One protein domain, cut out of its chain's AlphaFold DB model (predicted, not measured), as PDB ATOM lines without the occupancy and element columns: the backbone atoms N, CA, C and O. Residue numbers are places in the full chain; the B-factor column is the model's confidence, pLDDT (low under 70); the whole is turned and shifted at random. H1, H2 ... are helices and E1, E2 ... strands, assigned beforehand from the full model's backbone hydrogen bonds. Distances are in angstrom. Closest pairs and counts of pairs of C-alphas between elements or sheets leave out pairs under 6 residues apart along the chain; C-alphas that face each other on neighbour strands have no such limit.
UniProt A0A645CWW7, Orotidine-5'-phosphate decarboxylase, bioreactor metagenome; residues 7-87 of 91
ATOM      1  N   SER A   7       6.902  37.461 -45.689       65.06
ATOM      2  CA  SER A   7       7.393  38.747 -45.164       65.06
ATOM      3  C   SER A   7       6.527  39.245 -44.011       65.06
ATOM      4  O   SER A   7       7.043  39.590 -42.947       65.06
ATOM      5  N   ASP A   8       5.216  39.191 -44.210       73.19
ATOM      6  CA  ASP A   8       4.223  39.760 -43.305       73.19
ATOM      7  C   ASP A   8       4.105  38.899 -42.044       73.19
ATOM      8  O   ASP A   8       3.989  39.412 -40.933       73.19
ATOM      9  N   LEU A   9       4.235  37.577 -42.200       73.25
ATOM     10  CA  LEU A   9       4.264  36.612 -41.101       73.25
ATOM     11  C   LEU A   9       5.402  36.880 -40.108       73.25
ATOM     12  O   LEU A   9       5.168  36.855 -38.899       73.25
ATOM     13  N   ARG A  10       6.613  37.194 -40.591       76.12
ATOM     14  CA  ARG A  10       7.753  37.512 -39.711       76.12
ATOM     15  C   ARG A  10       7.542  38.805 -38.932       76.12
ATOM     16  O   ARG A  10       7.879  38.865 -37.750       76.12
ATOM     17  N   GLU A  11       7.009  39.836 -39.579       81.31
ATOM     18  CA  GLU A  11       6.737  41.109 -38.913       81.31
ATOM     19  C   GLU A  11       5.612  40.969 -37.878       81.31
ATOM     20  O   GLU A  11       5.746  41.427 -36.742       81.31
ATOM     21  N   LEU A  12       4.541  40.254 -38.228       81.06
ATOM     22  CA  LEU A  12       3.433  39.961 -37.323       81.06
ATOM     23  C   LEU A  12       3.870  39.128 -36.118       81.06
ATOM     24  O   LEU A  12       3.484  39.458 -35.000       81.06
ATOM     25  N   ARG A  13       4.710  38.100 -36.305       83.25
ATOM     26  CA  ARG A  13       5.255  37.293 -35.197       83.25
ATOM     27  C   ARG A  13       6.056  38.138 -34.209       83.25
ATOM     28  O   ARG A  13       5.959  37.890 -33.012       83.25
ATOM     29  N   ARG A  14       6.801  39.146 -34.686       82.56
ATOM     30  CA  ARG A  14       7.521  40.098 -33.815       82.56
ATOM     31  C   ARG A  14       6.578  41.019 -33.043       82.56
ATOM     32  O   ARG A  14       6.879  41.370 -31.913       82.56
ATOM     33  N   ARG A  15       5.464  41.437 -33.653       84.88
ATOM     34  CA  ARG A  15       4.484  42.336 -33.015       84.88
ATOM     35  C   ARG A  15       3.522  41.611 -32.068       84.88
ATOM     36  O   ARG A  15       2.969  42.242 -31.178       84.88
ATOM     37  N   LEU A  16       3.299  40.314 -32.278       84.88
ATOM     38  CA  LEU A  16       2.326  39.489 -31.558       84.88
ATOM     39  C   LEU A  16       3.013  38.270 -30.926       84.88
ATOM     40  O   LEU A  16       2.654  37.129 -31.209       84.88
ATOM     41  N   GLU A  17       4.024  38.514 -30.090       78.56
ATOM     42  CA  GLU A  17       4.914  37.472 -29.554       78.56
ATOM     43  C   GLU A  17       4.195  36.395 -28.721       78.56
ATOM     44  O   GLU A  17       4.608  35.240 -28.773       78.56
ATOM     45  N   ASP A  18       3.067  36.712 -28.082       83.44
ATOM     46  CA  ASP A  18       2.315  35.766 -27.236       83.44
ATOM     47  C   ASP A  18       1.053  35.186 -27.899       83.44
ATOM     48  O   ASP A  18       0.318  34.401 -27.297       83.44
ATOM     49  N   VAL A  19       0.765  35.552 -29.153       86.88
ATOM     50  CA  VAL A  19      -0.464  35.121 -29.840       86.88
ATOM     51  C   VAL A  19      -0.236  33.812 -30.594       86.88
ATOM     52  O   VAL A  19       0.787  33.620 -31.258       86.88
ATOM     53  N   PHE A  20      -1.223  32.915 -30.532       87.44
ATOM     54  CA  PHE A  20      -1.263  31.727 -31.382       87.44
ATOM     55  C   PHE A  20      -1.750  32.073 -32.791       87.44
ATOM     56  O   PHE A  20      -2.836  32.626 -32.972       87.44
ATOM     57  N   PHE A  21      -0.978  31.686 -33.802       87.00
ATOM     58  CA  PHE A  21      -1.368  31.830 -35.198       87.00
ATOM     59  C   PHE A  21      -1.985  30.557 -35.754       87.00
ATOM     60  O   PHE A  21      -1.400  29.481 -35.692       87.00
ATOM     61  N   LEU A  22      -3.148  30.700 -36.384       86.56
ATOM     62  CA  LEU A  22      -3.701  29.670 -37.250       86.56
ATOM     63  C   LEU A  22      -3.156  29.855 -38.672       86.56
ATOM     64  O   LEU A  22      -3.381  30.899 -39.304       86.56
ATOM     65  N   VAL A  23      -2.464  28.827 -39.166       84.81
ATOM     66  CA  VAL A  23      -1.860  28.785 -40.502       84.81
ATOM     67  C   VAL A  23      -2.625  27.780 -41.370       84.81
ATOM     68  O   VAL A  23      -2.385  26.575 -41.273       84.81
ATOM     69  N   PRO A  24      -3.594  28.228 -42.186       81.38
ATOM     70  CA  PRO A  24      -4.325  27.355 -43.091       81.38
ATOM     71  C   PRO A  24      -3.524  27.048 -44.360       81.38
ATOM     72  O   PRO A  24      -2.735  27.866 -44.833       81.38
ATOM     73  N   GLY A  25      -3.822  25.896 -44.964       69.81
ATOM     74  CA  GLY A  25      -3.486  25.638 -46.365       69.81
ATOM     75  C   GLY A  25      -2.194  24.863 -46.621       69.81
ATOM     76  O   GLY A  25      -1.749  24.835 -47.769       69.81
ATOM     77  N   TYR A  26      -1.629  24.193 -45.611       75.56
ATOM     78  CA  TYR A  26      -0.466  23.323 -45.806       75.56
ATOM     79  C   TYR A  26      -0.756  22.230 -46.853       75.56
ATOM     80  O   TYR A  26      -1.776  21.525 -46.801       75.56
ATOM     81  N   GLY A  27       0.130  22.122 -47.845       69.38
ATOM     82  CA  GLY A  27       0.045  21.177 -48.959       69.38
ATOM     83  C   GLY A  27      -0.924  21.585 -50.075       69.38
ATOM     84  O   GLY A  27      -0.516  21.719 -51.222       69.38
ATOM     85  N   ALA A  28      -2.215  21.786 -49.779       60.12
ATOM     86  CA  ALA A  28      -3.237  21.971 -50.825       60.12
ATOM     87  C   ALA A  28      -3.329  23.399 -51.399       60.12
ATOM     88  O   ALA A  28      -3.860  23.568 -52.492       60.12
ATOM     89  N   GLN A  29      -2.866  24.422 -50.666       59.53
ATOM     90  CA  GLN A  29      -2.860  25.825 -51.120       59.53
ATOM     91  C   GLN A  29      -1.444  26.322 -51.454       59.53
ATOM     92  O   GLN A  29      -1.212  27.523 -51.514       59.53
ATOM     93  N   GLY A  30      -0.488  25.402 -51.641       60.66
ATOM     94  CA  GLY A  30       0.901  25.735 -51.967       60.66
ATOM     95  C   GLY A  30       1.764  26.165 -50.778       60.66
ATOM     96  O   GLY A  30       2.925  26.484 -50.983       60.66
ATOM     97  N   GLY A  31       1.236  26.147 -49.548       68.44
ATOM     98  CA  GLY A  31       2.037  26.392 -48.347       68.44
ATOM     99  C   GLY A  31       2.981  25.230 -48.059       68.44
ATOM    100  O   GLY A  31       2.512  24.104 -47.851       68.44
ATOM    101  N   THR A  32       4.284  25.508 -48.034       79.19
ATOM    102  CA  THR A  32       5.342  24.533 -47.728       79.19
ATOM    103  C   THR A  32       5.727  24.561 -46.246       79.19
ATOM    104  O   THR A  32       5.421  25.519 -45.531       79.19
ATOM    105  N   ALA A  33       6.431  23.531 -45.761       81.00
ATOM    106  CA  ALA A  33       7.016  23.551 -44.419       81.00
ATOM    107  C   ALA A  33       7.975  24.739 -44.205       81.00
ATOM    108  O   ALA A  33       8.025  25.320 -43.117       81.00
ATOM    109  N   GLN A  34       8.673  25.155 -45.264       81.88
ATOM    110  CA  GLN A  34       9.547  26.321 -45.238       81.88
ATOM    111  C   GLN A  34       8.761  27.621 -45.016       81.88
ATOM    112  O   GLN A  34       9.229  28.490 -44.288       81.88
ATOM    113  N   ASP A  35       7.564  27.764 -45.583       81.38
ATOM    114  CA  ASP A  35       6.769  28.988 -45.420       81.38
ATOM    115  C   ASP A  35       6.175  29.102 -44.013       81.38
ATOM    116  O   ASP A  35       6.165  30.179 -43.406       81.38
ATOM    117  N   VAL A  36       5.700  27.978 -43.463       83.06
ATOM    118  CA  VAL A  36       5.040  27.966 -42.149       83.06
ATOM    119  C   VAL A  36       6.011  28.181 -40.990       83.06
ATOM    120  O   VAL A  36       5.564  28.593 -39.920       83.06
ATOM    121  N   GLN A  37       7.321  27.978 -41.185       85.88
ATOM    122  CA  GLN A  37       8.330  28.161 -40.132       85.88
ATOM    123  C   GLN A  37       8.272  29.564 -39.505       85.88
ATOM    124  O   GLN A  37       8.504  29.735 -38.314       85.88
ATOM    125  N   HIS A  38       7.900  30.576 -40.296       85.06
ATOM    126  CA  HIS A  38       7.838  31.970 -39.856       85.06
ATOM    127  C   HIS A  38       6.652  32.280 -38.934       85.06
ATOM    128  O   HIS A  38       6.610  33.360 -38.347       85.06
ATOM    129  N   ALA A  39       5.698  31.357 -38.798       85.38
ATOM    130  CA  ALA A  39       4.599  31.481 -37.846       85.38
ATOM    131  C   ALA A  39       5.004  31.092 -36.414       85.38
ATOM    132  O   ALA A  39       4.344  31.514 -35.459       85.38
ATOM    133  N   PHE A  40       6.070  30.301 -36.270       87.75
ATOM    134  CA  PHE A  40       6.541  29.787 -34.989       87.75
ATOM    135  C   PHE A  40       7.546  30.734 -34.324       87.75
ATOM    136  O   PHE A  40       8.236  31.513 -34.985       87.75
ATOM    137  N   ASP A  41       7.623  30.671 -32.996       86.56
ATOM    138  CA  ASP A  41       8.697  31.301 -32.230       86.56
ATOM    139  C   ASP A  41      10.014  30.500 -32.335       86.56
ATOM    140  O   ASP A  41      10.078  29.415 -32.918       86.56
ATOM    141  N   LYS A  42      11.084  31.020 -31.722       83.56
ATOM    142  CA  LYS A  42      12.412  30.372 -31.686       83.56
ATOM    143  C   LYS A  42      12.441  29.000 -30.989       83.56
ATOM    144  O   LYS A  42      13.464  28.328 -31.035       83.56
ATOM    145  N   PHE A  43      11.359  28.614 -30.318       85.31
ATOM    146  CA  PHE A  43      11.196  27.340 -29.622       85.31
ATOM    147  C   PHE A  43      10.169  26.425 -30.314       85.31
ATOM    148  O   PHE A  43       9.772  25.417 -29.734       85.31
ATOM    149  N   GLY A  44       9.700  26.786 -31.514       85.88
ATOM    150  CA  GLY A  44       8.722  26.009 -32.275       85.88
ATOM    151  C   GLY A  44       7.287  26.094 -31.760       85.88
ATOM    152  O   GLY A  44       6.490  25.191 -32.009       85.88
ATOM    153  N   ARG A  45       6.927  27.159 -31.038       87.62
ATOM    154  CA  ARG A  45       5.602  27.353 -30.426       87.62
ATOM    155  C   ARG A  45       4.835  28.492 -31.093       87.62
ATOM    156  O   ARG A  45       5.363  29.219 -31.930       87.62
ATOM    157  N   GLY A  46       3.575  28.666 -30.695       88.00
ATOM    158  CA  GLY A  46       2.774  29.835 -31.075       88.00
ATOM    159  C   GLY A  46       2.108  29.745 -32.448       88.00
ATOM    160  O   GLY A  46       1.555  30.742 -32.911       88.00
ATOM    161  N   ALA A  47       2.100  28.573 -33.090       89.75
ATOM    162  CA  ALA A  47       1.333  28.348 -34.308       89.75
ATOM    163  C   ALA A  47       0.667  26.968 -34.341       89.75
ATOM    164  O   ALA A  47       1.184  25.982 -33.817       89.75
ATOM    165  N   ILE A  48      -0.493  26.919 -34.990       89.81
ATOM    166  CA  ILE A  48      -1.246  25.712 -35.317       89.81
ATOM    167  C   ILE A  48      -1.369  25.667 -36.837       89.81
ATOM    168  O   ILE A  48      -1.971  26.556 -37.447       89.81
ATOM    169  N   VAL A  49      -0.806  24.631 -37.454       89.06
ATOM    170  CA  VAL A  49      -0.857  24.445 -38.908       89.06
ATOM    171  C   VAL A  49      -2.031  23.539 -39.249       89.06
ATOM    172  O   VAL A  49      -2.106  22.398 -38.796       89.06
ATOM    173  N   ASN A  50      -2.964  24.050 -40.045       88.69
ATOM    174  CA  ASN A  50      -4.144  23.310 -40.459       88.69
ATOM    175  C   ASN A  50      -3.931  22.641 -41.827       88.69
ATOM    176  O   ASN A  50      -3.575  23.291 -42.814       88.69
ATOM    177  N   ALA A  51      -4.223  21.341 -41.872       87.62
ATOM    178  CA  ALA A  51      -4.217  20.516 -43.070       87.62
ATOM    179  C   ALA A  51      -5.487  19.658 -43.118       87.62
ATOM    180  O   ALA A  51      -5.650  18.724 -42.338       87.62
ATOM    181  N   SER A  52      -6.405  19.987 -44.028       88.38
ATOM    182  CA  SER A  52      -7.668  19.250 -44.186       88.38
ATOM    183  C   SER A  52      -7.570  18.206 -45.299       88.38
ATOM    184  O   SER A  52      -7.308  17.039 -45.034       88.38
ATOM    185  N   ARG A  53      -7.734  18.612 -46.568       89.12
ATOM    186  CA  ARG A  53      -7.797  17.686 -47.718       89.12
ATOM    187  C   ARG A  53      -6.525  16.858 -47.906       89.12
ATOM    188  O   ARG A  53      -6.615  15.709 -48.316       89.12
ATOM    189  N   SER A  54      -5.357  17.413 -47.587       88.38
ATOM    190  CA  SER A  54      -4.076  16.702 -47.682       88.38
ATOM    191  C   SER A  54      -3.995  15.482 -46.760       88.38
ATOM    192  O   SER A  54      -3.324  14.522 -47.122       88.38
ATOM    193  N   ILE A  55      -4.706  15.493 -45.626       91.81
ATOM    194  CA  ILE A  55      -4.803  14.361 -44.692       91.81
ATOM    195  C   ILE A  55      -6.061  13.535 -44.984       91.81
ATOM    196  O   ILE A  55      -5.981  12.332 -45.208       91.81
ATOM    197  N   MET A  56      -7.226  14.184 -45.039       91.25
ATOM    198  CA  MET A  56      -8.527  13.518 -45.177       91.25
ATOM    199  C   MET A  56      -8.674  12.749 -46.499       91.25
ATOM    200  O   MET A  56      -9.335  11.718 -46.541       91.25
ATOM    201  N   CYS A  57      -8.049  13.232 -47.576       91.69
ATOM    202  CA  CYS A  57      -8.088  12.599 -48.897       91.69
ATOM    203  C   CYS A  57      -6.784  11.854 -49.231       91.69
ATOM    204  O   CYS A  57      -6.577  11.486 -50.384       91.69
ATOM    205  N   ALA A  58      -5.890  11.631 -48.259       93.12
ATOM    206  CA  ALA A  58      -4.605  10.964 -48.494       93.12
ATOM    207  C   ALA A  58      -4.763   9.553 -49.082       93.12
ATOM    208  O   ALA A  58      -3.987   9.151 -49.946       93.12
ATOM    209  N   TRP A  59      -5.808   8.841 -48.663       94.62
ATOM    210  CA  TRP A  59      -6.156   7.499 -49.132       94.62
ATOM    211  C   TRP A  59      -6.391   7.426 -50.644       94.62
ATOM    212  O   TRP A  59      -6.069   6.430 -51.276       94.62
ATOM    213  N   GLN A  60      -6.844   8.515 -51.273       93.50
ATOM    214  CA  GLN A  60      -7.054   8.553 -52.726       93.50
ATOM    215  C   GLN A  60      -5.740   8.396 -53.510       93.50
ATOM    216  O   GLN A  60      -5.760   8.079 -54.695       93.50
ATOM    217  N   LYS A  61      -4.589   8.612 -52.858       89.31
ATOM    218  CA  LYS A  61      -3.255   8.480 -53.457       89.31
ATOM    219  C   LYS A  61      -2.642   7.090 -53.276       89.31
ATOM    220  O   LYS A  61      -1.589   6.837 -53.853       89.31
ATOM    221  N   THR A  62      -3.247   6.202 -52.484       87.62
ATOM    222  CA  THR A  62      -2.681   4.868 -52.211       87.62
ATOM    223  C   THR A  62      -2.994   3.855 -53.312       87.62
ATOM    224  O   THR A  62      -2.422   2.766 -53.314       87.62
ATOM    225  N   ASN A  63      -3.842   4.231 -54.281       86.94
ATOM    226  CA  ASN A  63      -4.293   3.388 -55.394       86.94
ATOM    227  C   ASN A  63      -4.918   2.058 -54.918       86.94
ATOM    228  O   ASN A  63      -4.759   1.019 -55.560       86.94
ATOM    229  N   ARG A  64      -5.593   2.099 -53.762       88.00
ATOM    230  CA  ARG A  64      -6.356   0.999 -53.153       88.00
ATOM    231  C   ARG A  64      -7.857   1.296 -53.202       88.00
ATOM    232  O   ARG A  64      -8.283   2.317 -53.735       88.00
ATOM    233  N   ASP A  65      -8.656   0.405 -52.632       91.31
ATOM    234  CA  ASP A  65     -10.117   0.516 -52.524       91.31
ATOM    235  C   ASP A  65     -10.603   1.539 -51.474       91.31
ATOM    236  O   ASP A  65     -11.804   1.773 -51.351       91.31
ATOM    237  N   GLY A  66      -9.683   2.171 -50.736       89.50
ATOM    238  CA  GLY A  66      -9.980   3.161 -49.703       89.50
ATOM    239  C   GLY A  66     -10.237   2.575 -48.314       89.50
ATOM    240  O   GLY A  66     -10.502   3.337 -47.384       89.50
ATOM    241  N   ALA A  67     -10.120   1.254 -48.132       94.25
ATOM    242  CA  ALA A  67     -10.221   0.626 -46.812       94.25
ATOM    243  C   ALA A  67      -9.079   1.042 -45.863       94.25
ATOM    244  O   ALA A  67      -9.233   0.992 -44.647       94.25
ATOM    245  N   ASP A  68      -7.956   1.510 -46.411       94.00
ATOM    246  CA  ASP A  68      -6.755   1.971 -45.706       94.00
ATOM    247  C   ASP A  68      -6.801   3.460 -45.320       94.00
ATOM    248  O   ASP A  68      -5.764   4.088 -45.087       94.00
ATOM    249  N   TYR A  69      -7.990   4.077 -45.287       94.31
ATOM    250  CA  TYR A  69      -8.108   5.522 -45.081       94.31
ATOM    251  C   TYR A  69      -7.517   6.004 -43.752       94.31
ATOM    252  O   TYR A  69      -6.977   7.113 -43.684       94.31
ATOM    253  N   GLN A  70      -7.589   5.179 -42.705       96.62
ATOM    254  CA  GLN A  70      -7.054   5.495 -41.382       96.62
ATOM    255  C   GLN A  70      -5.524   5.513 -41.410       96.62
ATOM    256  O   GLN A  70      -4.902   6.472 -40.942       96.62
ATOM    257  N   GLU A  71      -4.912   4.492 -42.009       96.25
ATOM    258  CA  GLU A  71      -3.468   4.379 -42.193       96.25
ATOM    259  C   GLU A  71      -2.941   5.496 -43.090       96.25
ATOM    260  O   GLU A  71      -1.942   6.133 -42.752       96.25
ATOM    261  N   ALA A  72      -3.631   5.782 -44.196       95.44
ATOM    262  CA  ALA A  72      -3.252   6.833 -45.128       95.44
ATOM    263  C   ALA A  72      -3.325   8.225 -44.480       95.44
ATOM    264  O   ALA A  72      -2.391   9.019 -44.618       95.44
ATOM    265  N   ALA A  73      -4.387   8.516 -43.719       95.62
ATOM    266  CA  ALA A  73      -4.508   9.766 -42.970       95.62
ATOM    267  C   ALA A  73      -3.406   9.894 -41.906       95.62
ATOM    268  O   ALA A  73      -2.768  10.943 -41.788       95.62
ATOM    269  N   ARG A  74      -3.123   8.813 -41.163       96.38
ATOM    270  CA  ARG A  74      -2.037   8.780 -40.174       96.38
ATOM    271  C   ARG A  74      -0.676   9.019 -40.826       96.38
ATOM    272  O   ARG A  74       0.104   9.822 -40.318       96.38
ATOM    273  N   ALA A  75      -0.393   8.346 -41.938       95.62
ATOM    274  CA  ALA A  75       0.853   8.501 -42.679       95.62
ATOM    275  C   ALA A  75       1.023   9.938 -43.196       95.62
ATOM    276  O   ALA A  75       2.089  10.521 -43.019       95.62
ATOM    277  N   ALA A  76      -0.035  10.542 -43.746       93.62
ATOM    278  CA  ALA A  76      -0.011  11.930 -44.208       93.62
ATOM    279  C   ALA A  76       0.224  12.932 -43.066       93.62
ATOM    280  O   ALA A  76       1.003  13.870 -43.225       93.62
ATOM    281  N   ALA A  77      -0.399  12.723 -41.902       93.81
ATOM    282  CA  ALA A  77      -0.185  13.569 -40.728       93.81
ATOM    283  C   ALA A  77       1.254  13.466 -40.187       93.81
ATOM    284  O   ALA A  77       1.854  14.478 -39.826       93.81
ATOM    285  N   ILE A  78       1.822  12.254 -40.157       95.06
ATOM    286  CA  ILE A  78       3.221  12.027 -39.766       95.06
ATOM    287  C   ILE A  78       4.171  12.698 -40.759       95.06
ATOM    288  O   ILE A  78       5.050  13.440 -40.332       95.06
ATOM    289  N   ALA A  79       3.955  12.504 -42.062       92.75
ATOM    290  CA  ALA A  79       4.771  13.119 -43.104       92.75
ATOM    291  C   ALA A  79       4.752  14.651 -43.010       92.75
ATOM    292  O   ALA A  79       5.806  15.274 -43.035       92.75
ATOM    293  N   MET A  80       3.573  15.254 -42.814       91.12
ATOM    294  CA  MET A  80       3.438  16.696 -42.588       91.12
ATOM    295  C   MET A  80       4.227  17.168 -41.362       91.12
ATOM    296  O   MET A  80       4.930  18.174 -41.423       91.12
ATOM    297  N   ARG A  81       4.098  16.467 -40.231       90.81
ATOM    298  CA  ARG A  81       4.835  16.803 -39.006       90.81
ATOM    299  C   ARG A  81       6.341  16.745 -39.250       90.81
ATOM    300  O   ARG A  81       7.056  17.638 -38.807       90.81
ATOM    301  N   ASP A  82       6.811  15.691 -39.904       92.06
ATOM    302  CA  ASP A  82       8.237  15.454 -40.118       92.06
ATOM    303  C   ASP A  82       8.834  16.450 -41.118       92.06
ATOM    304  O   ASP A  82       9.945  16.918 -40.896       92.06
ATOM    305  N   ASP A  83       8.072  16.862 -42.133       90.56
ATOM    306  CA  ASP A  83       8.434  17.949 -43.050       90.56
ATOM    307  C   ASP A  83       8.564  19.295 -42.307       90.56
ATOM    308  O   ASP A  83       9.583  19.973 -42.402       90.56
ATOM    309  N   ILE A  84       7.593  19.649 -41.454       88.69
ATOM    310  CA  ILE A  84       7.656  20.873 -40.627       88.69
ATOM    311  C   ILE A  84       8.862  20.850 -39.674       88.69
ATOM    312  O   ILE A  84       9.534  21.869 -39.504       88.69
ATOM    313  N   LYS A  85       9.177  19.690 -39.084       89.69
ATOM    314  CA  LYS A  85      10.340  19.513 -38.196       89.69
ATOM    315  C   LYS A  85      11.681  19.799 -38.869       89.69
ATOM    316  O   LYS A  85      12.641  20.084 -38.160       89.69
ATOM    317  N   GLN A  86      11.771  19.744 -40.199       89.31
ATOM    318  CA  GLN A  86      13.006  20.098 -40.906       89.31
ATOM    319  C   GLN A  86      13.340  21.593 -40.795       89.31
ATOM    320  O   GLN A  86      14.506  21.965 -40.900       89.31
ATOM    321  N   TYR A  87      12.333  22.441 -40.558       86.94
ATOM    322  CA  TYR A  87      12.471  23.903 -40.534       86.94
ATOM    323  C   TYR A  87      12.155  24.524 -39.173       86.94
ATOM    324  O   TYR A  87      12.515  25.671 -38.918       86.94
TER     325      TYR A  87
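AT A GLANCE: This is residues 7 to 87 of the 91 residues of the protein "Orotidine-5'-phosphate decarboxylase" of bioreactor metagenome (UniProt A0A645CWW7). The model is a loose rod: H1 lies at one end, a short ladder of two parallel strands, E1 and E2, with H2 beside it comes next, and the small helices H3 and H4 lie towards the other end. From there the long helix H5 folds back along the rod and reaches H2. The printed part has 81 residues, with five named helices and two strands in the order H1 E1 H2 E2 H3 H4 H5, and is mostly helix. Its radius of gyration of the C-alphas is 14.5 A and its spans are 48 by 21 by 18 A.

HOW THE PARTS SIT: H1, residues 7 to 15, touches H2, residues 33 to 39, with the C-alphas of Arg 10 and His 38 closest at 5.5 A; the shallow tilt of 33 degrees, the same way, is only just short of steep. E1, residues 21 to 24, and E2, residues 47 to 50, are parallel neighbours at 19 degrees, with N 48 and O 21 within hydrogen-bond range at 2.8 A. E1, H2 and E2 form a strand-helix-strand unit, parallel strands joined through a helix, with a right-handed crossover. The hub is H5, residues 69 to 85: it touches H3, residues 53 to 56, with Ile 55 and Ala 73 closest, C-alphas 4.9 A apart. It touches H4, residues 58 to 61, with the C-alphas of Trp 59 and Tyr 69 closest at 4.9 A. With residues 80 to 84 alone it touches H2 at a steep tilt of 66 degrees, the same way; the C-alphas of Ala 33 and Ile 84 are closest, at 4.7 A. H1 and H5 are apart. Every O i to N i+4 pair is within hydrogen-bond range in H1 and H5, but 1 of 3 in H2, beside 1 of 4 O i to N i+3 pairs; H3 and H4 are too short for an O i to N i+4 pair.

IN THESE COORDINATES: H1 begins at C-alpha 7 (7.393, 38.747, -45.164) and measures 13.0 A from first to last C-alpha, E1 9.5 A, H2 10.6 A, E2 9.7 A, H3 4.9 A and H4 5.7 A. H5, 24.2 A, ends at C-alpha 85 (10.340, 19.513, -38.196).

THE WHOLE: The C-alphas farthest apart, those of Arg 15 and Asp 65, are 48.4 A apart. The printed part has no cut and no long link. Residues 7, 25 and 27 to 31 have pLDDT under 70.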